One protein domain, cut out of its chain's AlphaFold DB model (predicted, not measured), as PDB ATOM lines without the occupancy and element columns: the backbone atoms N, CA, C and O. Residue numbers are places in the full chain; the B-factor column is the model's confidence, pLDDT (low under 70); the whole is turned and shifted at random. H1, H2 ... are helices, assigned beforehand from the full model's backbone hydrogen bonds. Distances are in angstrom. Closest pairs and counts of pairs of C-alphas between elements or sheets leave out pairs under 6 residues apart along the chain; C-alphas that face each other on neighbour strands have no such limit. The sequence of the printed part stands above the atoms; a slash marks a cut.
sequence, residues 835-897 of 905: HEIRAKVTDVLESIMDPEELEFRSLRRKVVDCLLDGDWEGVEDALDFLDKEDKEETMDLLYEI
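This is residues 835 to 897 of the 905 residues of an uncharacterized protein of Candidatus Staskawiczbacteria bacterium RIFCSPHIGHO2_02_FULL_42_22 (UniProt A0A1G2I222). Four helices form two layers stacked on each other: H1 and H4 run antiparallel in one layer, touching over only part of their lengths, and the helical hairpin of H2 and H3 makes the other layer, crossing the first at a steep angle. H1 packs on H2, while H3 comes only close to H4, and the link between H1 and H2 loops round one edge from layer to layer. The printed part has 63 residues, with four named helices in the order H1, H2, H3, H4 and no named strand; its class is all helix. It is compact, with a radius of gyration of the C-alphas of 10.5 A, and the C-alphas span 28 by 25 by 16 A.

H1, residues 835 to 846, touches H2, residues 856 to 868, at a steep tilt of 49 degrees, opposite ways. Their closest C-alphas are those of Arg 838 and Val 864, 6.3 A apart, and H2 touches H1 with residues 860 to 864 alone. H2 and H3, residues 872 to 878, form a helical hairpin: they touch at a shallow tilt of 10 degrees, opposite ways, and their closest C-alphas, those of Val 863 and Val 875, are 5.2 A apart. H3 is close to but not clearly touching H4, residues 884 to 895; their closest C-alphas, those of Glu 876 and Met 891, are 7.5 A apart, and the tilt is a steep 47 degrees. H1 touches H4 at a shallow tilt of 16 degrees, opposite ways, with residues 841 to 845 of H1 alone and 890 to 894 of H4 alone. Their closest C-alphas are those of Val 844 and Leu 893, 6.8 A apart. H1 and H3 are apart; H2 and H4 are only just apart, at 8.4 A. Of the three touching pairs, two are at a shallow tilt: the packing is mostly aligned, but only just. In H1, H2, H3 and H4 every O i to N i+4 pair is within hydrogen-bond range.

H1 begins at C-alpha 835 (-8.072, 93.743, -41.392) and is 16.8 A long from first to last C-alpha. H2, the longest helix with 13 residues, begins at C-alpha 856 (-21.752, 94.744, -30.014) and measures 18.0 A. H3 has 7 residues and measures 9.5 A. H4 measures 16.6 A and ends at C-alpha 895 (-3.106, 99.533, -26.098).

The two C-alphas farthest apart, those of His 835 and Lys 884, are 29.5 A apart. The printed part has no cut. The links from H2 to H3 and from H3 to H4 are tight, and the link from H1 to H2, with 9 residues, is short. The mean pLDDT of the printed part is 72.3; it is under 70 in residues 835 to 838, 851 to 854, 865 to 874 and 896 to 897.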
ATOM      1  N   HIS A 835      -7.268  94.924 -41.719       55.53
ATOM      2  CA  HIS A 835      -8.072  93.743 -41.392       55.53
ATOM      3  C   HIS A 835      -7.586  93.021 -40.124       55.53
ATOM      4  O   HIS A 835      -8.416  92.474 -39.398       55.53
ATOM      5  N   GLU A 836      -6.290  93.074 -39.811       61.00
ATOM      6  CA  GLU A 836      -5.722  92.454 -38.609       61.00
ATOM      7  C   GLU A 836      -6.078  93.235 -37.338       61.00
ATOM      8  O   GLU A 836      -6.408  92.635 -36.316       61.00
ATOM      9  N   ILE A 837      -6.117  94.571 -37.418       64.62
ATOM     10  CA  ILE A 837      -6.551  95.446 -36.315       64.62
ATOM     11  C   ILE A 837      -8.015  95.157 -35.963       64.62
ATOM     12  O   ILE A 837      -8.367  94.984 -34.798       64.62
ATOM     13  N   ARG A 838      -8.879  95.011 -36.975       67.88
ATOM     14  CA  ARG A 838     -10.297  94.669 -36.773       67.88
ATOM     15  C   ARG A 838     -10.503  93.319 -36.095       67.88
ATOM     16  O   ARG A 838     -11.427  93.196 -35.292       67.88
ATOM     17  N   ALA A 839      -9.689  92.321 -36.432       71.50
ATOM     18  CA  ALA A 839      -9.759  91.005 -35.806       71.50
ATOM     19  C   ALA A 839      -9.372  91.093 -34.324       71.50
ATOM     20  O   ALA A 839     -10.183  90.749 -33.471       71.50
ATOM     21  N   LYS A 840      -8.217  91.696 -34.017       74.94
ATOM     22  CA  LYS A 840      -7.721  91.842 -32.638       74.94
ATOM     23  C   LYS A 840      -8.671  92.639 -31.737       74.94
ATOM     24  O   LYS A 840      -8.909  92.252 -30.601       74.94
ATOM     25  N   VAL A 841      -9.277  93.714 -32.249       78.56
ATOM     26  CA  VAL A 841     -10.281  94.488 -31.492       78.56
ATOM     27  C   VAL A 841     -11.562  93.684 -31.266       78.56
ATOM     28  O   VAL A 841     -12.220  93.854 -30.244       78.56
ATOM     29  N   THR A 842     -11.932  92.802 -32.200       80.12
ATOM     30  CA  THR A 842     -13.067  91.891 -31.985       80.12
ATOM     31  C   THR A 842     -12.765  90.948 -30.824       80.12
ATOM     32  O   THR A 842     -13.579  90.868 -29.913       80.12
ATOM     33  N   ASP A 843     -11.581  90.330 -30.818       79.38
ATOM     34  CA  ASP A 843     -11.170  89.375 -29.783       79.38
ATOM     35  C   ASP A 843     -11.168  90.008 -28.380       79.38
ATOM     36  O   ASP A 843     -11.645  89.400 -27.421       79.38
ATOM     37  N   VAL A 844     -10.692  91.253 -28.256       80.56
ATOM     38  CA  VAL A 844     -10.712  91.984 -26.978       80.56
ATOM     39  C   VAL A 844     -12.144  92.301 -26.544       80.56
ATOM     40  O   VAL A 844     -12.495  92.087 -25.388       80.56
ATOM     41  N   LEU A 845     -13.018  92.749 -27.448       80.50
ATOM     42  CA  LEU A 845     -14.389  93.105 -27.068       80.50
ATOM     43  C   LEU A 845     -15.280  91.888 -26.761       80.50
ATOM     44  O   LEU A 845     -16.200  92.007 -25.954       80.50
ATOM     45  N   GLU A 846     -15.013  90.717 -27.345       80.88
ATOM     46  CA  GLU A 846     -15.732  89.472 -27.013       80.88
ATOM     47  C   GLU A 846     -15.512  89.026 -25.560       80.88
ATOM     48  O   GLU A 846     -16.334  88.298 -25.004       80.88
ATOM     49  N   SER A 847     -14.432  89.484 -24.916       74.19
ATOM     50  CA  SER A 847     -14.169  89.193 -23.502       74.19
ATOM     51  C   SER A 847     -15.065  89.972 -22.529       74.19
ATOM     52  O   SER A 847     -15.221  89.545 -21.384       74.19
ATOM     53  N   ILE A 848     -15.687  91.069 -22.982       75.75
ATOM     54  CA  ILE A 848     -16.510  91.960 -22.147       75.75
ATOM     55  C   ILE A 848     -17.996  91.953 -22.513       75.75
ATOM     56  O   ILE A 848     -18.825  92.379 -21.710       75.75
ATOM     57  N   MET A 849     -18.357  91.506 -23.718       75.06
ATOM     58  CA  MET A 849     -19.737  91.564 -24.201       75.06
ATOM     59  C   MET A 849     -20.000  90.489 -25.260       75.06
ATOM     60  O   MET A 849     -19.148  90.222 -26.105       75.06
ATOM     61  N   ASP A 850     -21.188  89.876 -25.229       72.12
ATOM     62  CA  ASP A 850     -21.535  88.789 -26.150       72.12
ATOM     63  C   ASP A 850     -21.661  89.325 -27.595       72.12
ATOM     64  O   ASP A 850     -22.418  90.274 -27.840       72.12
ATOM     65  N   PRO A 851     -20.955  88.738 -28.581       67.38
ATOM     66  CA  PRO A 851     -21.017  89.173 -29.973       67.38
ATOM     67  C   PRO A 851     -22.409  89.068 -30.623       67.38
ATOM     68  O   PRO A 851     -22.635  89.686 -31.675       67.38
ATOM     69  N   GLU A 852     -23.353  88.325 -30.029       64.12
ATOM     70  CA  GLU A 852     -24.754  88.270 -30.468       64.12
ATOM     71  C   GLU A 852     -25.606  89.464 -29.991       64.12
ATOM     72  O   GLU A 852     -26.717  89.668 -30.500       64.12
ATOM     73  N   GLU A 853     -25.097  90.308 -29.085       69.69
ATOM     74  CA  GLU A 853     -25.802  91.514 -28.654       69.69
ATOM     75  C   GLU A 853     -25.860  92.580 -29.758       69.69
ATOM     76  O   GLU A 853     -24.901  92.876 -30.476       69.69
ATOM     77  N   LEU A 854     -27.032  93.210 -29.885       62.72
ATOM     78  CA  LEU A 854     -27.334  94.189 -30.939       62.72
ATOM     79  C   LEU A 854     -26.391  95.405 -30.903       62.72
ATOM     80  O   LEU A 854     -26.126  96.026 -31.935       62.72
ATOM     81  N   GLU A 855     -25.861  95.710 -29.721       72.06
ATOM     82  CA  GLU A 855     -24.977  96.839 -29.453       72.06
ATOM     83  C   GLU A 855     -23.500  96.499 -29.724       72.06
ATOM     84  O   GLU A 855     -22.722  97.404 -30.030       72.06
ATOM     85  N   PHE A 856     -23.127  95.210 -29.788       77.06
ATOM     86  CA  PHE A 856     -21.752  94.744 -30.014       77.06
ATOM     87  C   PHE A 856     -21.160  95.213 -31.332       77.06
ATOM     88  O   PHE A 856     -20.059  95.756 -31.388       77.06
ATOM     89  N   ARG A 857     -21.914  95.083 -32.426       71.06
ATOM     90  CA  ARG A 857     -21.438  95.541 -33.741       71.06
ATOM     91  C   ARG A 857     -21.245  97.053 -33.789       71.06
ATOM     92  O   ARG A 857     -20.368  97.520 -34.518       71.06
ATOM     93  N   SER A 858     -22.070  97.799 -33.053       74.50
ATOM     94  CA  SER A 858     -21.977  99.256 -32.962       74.50
ATOM     95  C   SER A 858     -20.785  99.671 -32.105       74.50
ATOM     96  O   SER A 858     -20.024 100.540 -32.522       74.50
ATOM     97  N   LEU A 859     -20.587  99.011 -30.961       80.31
ATOM     98  CA  LEU A 859     -19.455  99.232 -30.069       80.31
ATOM     99  C   LEU A 859     -18.135  98.897 -30.763       80.31
ATOM    100  O   LEU A 859     -17.258  99.747 -30.837       80.31
ATOM    101  N   ARG A 860     -18.033  97.718 -31.386       80.56
ATOM    102  CA  ARG A 860     -16.843  97.299 -32.135       80.56
ATOM    103  C   ARG A 860     -16.489  98.265 -33.252       80.56
ATOM    104  O   ARG A 860     -15.327  98.607 -33.406       80.56
ATOM    105  N   ARG A 861     -17.473  98.699 -34.048       73.88
ATOM    106  CA  ARG A 861     -17.213  99.687 -35.103       73.88
ATOM    107  C   ARG A 861     -16.697 100.988 -34.491       73.88
ATOM    108  O   ARG A 861     -15.687 101.488 -34.953       73.88
ATOM    109  N   LYS A 862     -17.342 101.474 -33.428       75.94
ATOM    110  CA  LYS A 862     -16.936 102.696 -32.729       75.94
ATOM    111  C   LYS A 862     -15.509 102.591 -32.172       75.94
ATOM    112  O   LYS A 862     -14.735 103.508 -32.380       75.94
ATOM    113  N   VAL A 863     -15.147 101.474 -31.540       76.56
ATOM    114  CA  VAL A 863     -13.808 101.243 -30.970       76.56
ATOM    115  C   VAL A 863     -12.747 101.072 -32.061       76.56
ATOM    116  O   VAL A 863     -11.685 101.661 -31.947       76.56
ATOM    117  N   VAL A 864     -13.030 100.338 -33.144       71.75
ATOM    118  CA  VAL A 864     -12.110 100.208 -34.293       71.75
ATOM    119  C   VAL A 864     -11.883 101.552 -34.982       71.75
ATOM    120  O   VAL A 864     -10.741 101.878 -35.282       71.75
ATOM    121  N   ASP A 865     -12.951 102.308 -35.253       64.75
ATOM    122  CA  ASP A 865     -12.848 103.620 -35.896       64.75
ATOM    123  C   ASP A 865     -12.047 104.569 -34.989       64.75
ATOM    124  O   ASP A 865     -11.101 105.202 -35.442       64.75
ATOM    125  N   CYS A 866     -12.329 104.568 -33.680       63.66
ATOM    126  CA  CYS A 866     -11.542 105.322 -32.713       63.66
ATOM    127  C   CYS A 866     -10.072 104.865 -32.657       63.66
ATOM    128  O   CYS A 866      -9.205 105.721 -32.586       63.66
ATOM    129  N   LEU A 867      -9.751 103.569 -32.727       66.75
ATOM    130  CA  LEU A 867      -8.362 103.084 -32.709       66.75
ATOM    131  C   LEU A 867      -7.585 103.449 -33.981       66.75
ATOM    132  O   LEU A 867      -6.445 103.885 -33.878       66.75
ATOM    133  N   LEU A 868      -8.203 103.338 -35.162       58.66
ATOM    134  CA  LEU A 868      -7.595 103.788 -36.423       58.66
ATOM    135  C   LEU A 868      -7.357 105.310 -36.436       58.66
ATOM    136  O   LEU A 868      -6.397 105.773 -37.043       58.66
ATOM    137  N   ASP A 869      -8.194 106.069 -35.721       52.69
ATOM    138  CA  ASP A 869      -8.102 107.526 -35.573       52.69
ATOM    139  C   ASP A 869      -7.272 107.971 -34.337       52.69
ATOM    140  O   ASP A 869      -7.252 109.161 -33.981       52.69
ATOM    141  N   GLY A 870      -6.646 107.035 -33.608       53.75
ATOM    142  CA  GLY A 870      -5.905 107.304 -32.364       53.75
ATOM    143  C   GLY A 870      -6.740 107.994 -31.265       53.75
ATOM    144  O   GLY A 870      -6.263 108.885 -30.557       53.75
ATOM    145  N   ASP A 871      -8.042 107.707 -31.181       62.81
ATOM    146  CA  ASP A 871      -9.060 108.265 -30.274       62.81
ATOM    147  C   ASP A 871      -9.337 107.428 -29.030       62.81
ATOM    148  O   ASP A 871     -10.423 106.887 -28.844       62.81
ATOM    149  N   TRP A 872      -8.355 107.401 -28.132       69.75
ATOM    150  CA  TRP A 872      -8.444 106.696 -26.853       69.75
ATOM    151  C   TRP A 872      -9.546 107.218 -25.922       69.75
ATOM    152  O   TRP A 872     -10.131 106.421 -25.202       69.75
ATOM    153  N   GLU A 873      -9.899 108.507 -25.977       58.84
ATOM    154  CA  GLU A 873     -11.012 109.072 -25.191       58.84
ATOM    155  C   GLU A 873     -12.363 108.583 -25.744       58.84
ATOM    156  O   GLU A 873     -13.261 108.227 -24.990       58.84
ATOM    157  N   GLY A 874     -12.499 108.475 -27.071       62.62
ATOM    158  CA  GLY A 874     -13.667 107.879 -27.718       62.62
ATOM    159  C   GLY A 874     -13.815 106.372 -27.466       62.62
ATOM    160  O   GLY A 874     -14.951 105.899 -27.347       62.62
ATOM    161  N   VAL A 875     -12.698 105.635 -27.356       70.44
ATOM    162  CA  VAL A 875     -12.665 104.234 -26.885       70.44
ATOM    163  C   VAL A 875     -13.083 104.167 -25.418       70.44
ATOM    164  O   VAL A 875     -13.961 103.384 -25.066       70.44
ATOM    165  N   GLU A 876     -12.528 105.035 -24.577       71.75
ATOM    166  CA  GLU A 876     -12.811 105.098 -23.148       71.75
ATOM    167  C   GLU A 876     -14.296 105.431 -22.867       71.75
ATOM    168  O   GLU A 876     -14.946 104.726 -22.095       71.75
ATOM    169  N   ASP A 877     -14.867 106.420 -23.565       74.12
ATOM    170  CA  ASP A 877     -16.294 106.786 -23.542       74.12
ATOM    171  C   ASP A 877     -17.189 105.670 -24.107       74.12
ATOM    172  O   ASP A 877     -18.372 105.554 -23.776       74.12
ATOM    173  N   ALA A 878     -16.676 104.873 -25.049       77.50
ATOM    174  CA  ALA A 878     -17.400 103.721 -25.571       77.50
ATOM    175  C   ALA A 878     -17.470 102.588 -24.539       77.50
ATOM    176  O   ALA A 878     -18.453 101.852 -24.546       77.50
ATOM    177  N   LEU A 879     -16.481 102.499 -23.647       81.81
ATOM    178  CA  LEU A 879     -16.363 101.508 -22.578       81.81
ATOM    179  C   LEU A 879     -16.881 102.005 -21.212       81.81
ATOM    180  O   LEU A 879     -16.808 101.272 -20.235       81.81
ATOM    181  N   ASP A 880     -17.452 103.211 -21.123       80.50
ATOM    182  CA  ASP A 880     -17.965 103.827 -19.878       80.50
ATOM    183  C   ASP A 880     -19.089 103.047 -19.174       80.50
ATOM    184  O   ASP A 880     -19.449 103.353 -18.036       80.50
ATOM    185  N   PHE A 881     -19.678 102.066 -19.855       78.25
ATOM    186  CA  PHE A 881     -20.661 101.164 -19.263       78.25
ATOM    187  C   PHE A 881     -20.020 100.059 -18.407       78.25
ATOM    188  O   PHE A 881     -20.746  99.399 -17.662       78.25
ATOM    189  N   LEU A 882     -18.704  99.846 -18.523       78.44
ATOM    190  CA  LEU A 882     -17.942  98.895 -17.719       78.44
ATOM    191  C   LEU A 882     -17.570  99.489 -16.359       78.44
ATOM    192  O   LEU A 882     -17.358 100.698 -16.211       78.44
ATOM    193  N   ASP A 883     -17.436  98.615 -15.366       82.12
ATOM    194  CA  ASP A 883     -16.900  98.992 -14.066       82.12
ATOM    195  C   ASP A 883     -15.402  99.320 -14.174       82.12
ATOM    196  O   ASP A 883     -14.699  98.903 -15.093       82.12
ATOM    197  N   LYS A 884     -14.900 100.110 -13.220       74.56
ATOM    198  CA  LYS A 884     -13.581 100.746 -13.316       74.56
ATOM    199  C   LYS A 884     -12.412  99.762 -13.515       74.56
ATOM    200  O   LYS A 884     -11.495 100.092 -14.254       74.56
ATOM    201  N   GLU A 885     -12.440  98.598 -12.862       76.19
ATOM    202  CA  GLU A 885     -11.385  97.576 -12.998       76.19
ATOM    203  C   GLU A 885     -11.418  96.915 -14.387       76.19
ATOM    204  O   GLU A 885     -10.399  96.898 -15.071       76.19
ATOM    205  N   ASP A 886     -12.595  96.483 -14.852       75.56
ATOM    206  CA  ASP A 886     -12.767  95.850 -16.172       75.56
ATOM    207  C   ASP A 886     -12.456  96.824 -17.321       75.56
ATOM    208  O   ASP A 886     -11.925  96.445 -18.368       75.56
ATOM    209  N   LYS A 887     -12.764  98.111 -17.121       79.50
ATOM    210  CA  LYS A 887     -12.445  99.186 -18.062       79.50
ATOM    211  C   LYS A 887     -10.935  99.409 -18.185       79.50
ATOM    212  O   LYS A 887     -10.447  99.553 -19.301       79.50
ATOM    213  N   GLU A 888     -10.206  99.430 -17.067       77.06
ATOM    214  CA  GLU A 888      -8.740  99.557 -17.061       77.06
ATOM    215  C   GLU A 888      -8.081  98.338 -17.744       77.06
ATOM    216  O   GLU A 888      -7.258  98.524 -18.637       77.06
ATOM    217  N   GLU A 889      -8.520  97.110 -17.438       77.69
ATOM    218  CA  GLU A 889      -7.985  95.878 -18.053       77.69
ATOM    219  C   GLU A 889      -8.254  95.803 -19.569       77.69
ATOM    220  O   GLU A 889      -7.375  95.444 -20.356       77.69
ATOM    221  N   THR A 890      -9.451  96.205 -20.009       79.06
ATOM    222  CA  THR A 890      -9.800  96.241 -21.440       79.06
ATOM    223  C   THR A 890      -8.990  97.295 -22.194       79.06
ATOM    224  O   THR A 890      -8.571  97.062 -23.328       79.06
ATOM    225  N   MET A 891      -8.755  98.458 -21.579       77.81
ATOM    226  CA  MET A 891      -7.941  99.516 -22.176       77.81
ATOM    227  C   MET A 891      -6.485  99.069 -22.353       77.81
ATOM    228  O   MET A 891      -5.927  99.295 -23.425       77.81
ATOM    229  N   ASP A 892      -5.903  98.376 -21.370       77.50
ATOM    230  CA  ASP A 892      -4.539  97.833 -21.462       77.50
ATOM    231  C   ASP A 892      -4.392  96.844 -22.634       77.50
ATOM    232  O   ASP A 892      -3.447  96.944 -23.420       77.50
ATOM    233  N   LEU A 893      -5.370  95.953 -22.830       75.69
ATOM    234  CA  LEU A 893      -5.387  95.009 -23.955       75.69
ATOM    235  C   LEU A 893      -5.536  95.698 -25.321       75.69
ATOM    236  O   LEU A 893      -4.975  95.235 -26.314       75.69
ATOM    237  N   LEU A 894      -6.282  96.808 -25.397       78.00
ATOM    238  CA  LEU A 894      -6.407  97.588 -26.631       78.00
ATOM    239  C   LEU A 894      -5.124  98.375 -26.940       78.00
ATOM    240  O   LEU A 894      -4.759  98.477 -28.111       78.00
ATOM    241  N   TYR A 895      -4.404  98.866 -25.925       71.25
ATOM    242  CA  TYR A 895      -3.106  99.533 -26.098       71.25
ATOM    243  C   TYR A 895      -2.041  98.624 -26.726       71.25
ATOM    244  O   TYR A 895      -1.221  99.093 -27.515       71.25
ATOM    245  N   GLU A 896      -2.074  97.316 -26.453       67.81
ATOM    246  CA  GLU A 896      -1.155  96.344 -27.062       67.81
ATOM    247  C   GLU A 896      -1.365  96.164 -28.583       67.81
ATOM    248  O   GLU A 896      -0.489  95.638 -29.275       67.81
ATOM    249  N   ILE A 897      -2.496  96.627 -29.132       69.62
ATOM    250  CA  ILE A 897      -2.822  96.530 -30.564       69.62
ATOM    251  C   ILE A 897      -2.151  97.654 -31.387       69.62
ATOM    252  O   ILE A 897      -1.900  97.449 -32.575       69.62
TER     253      ILE A 897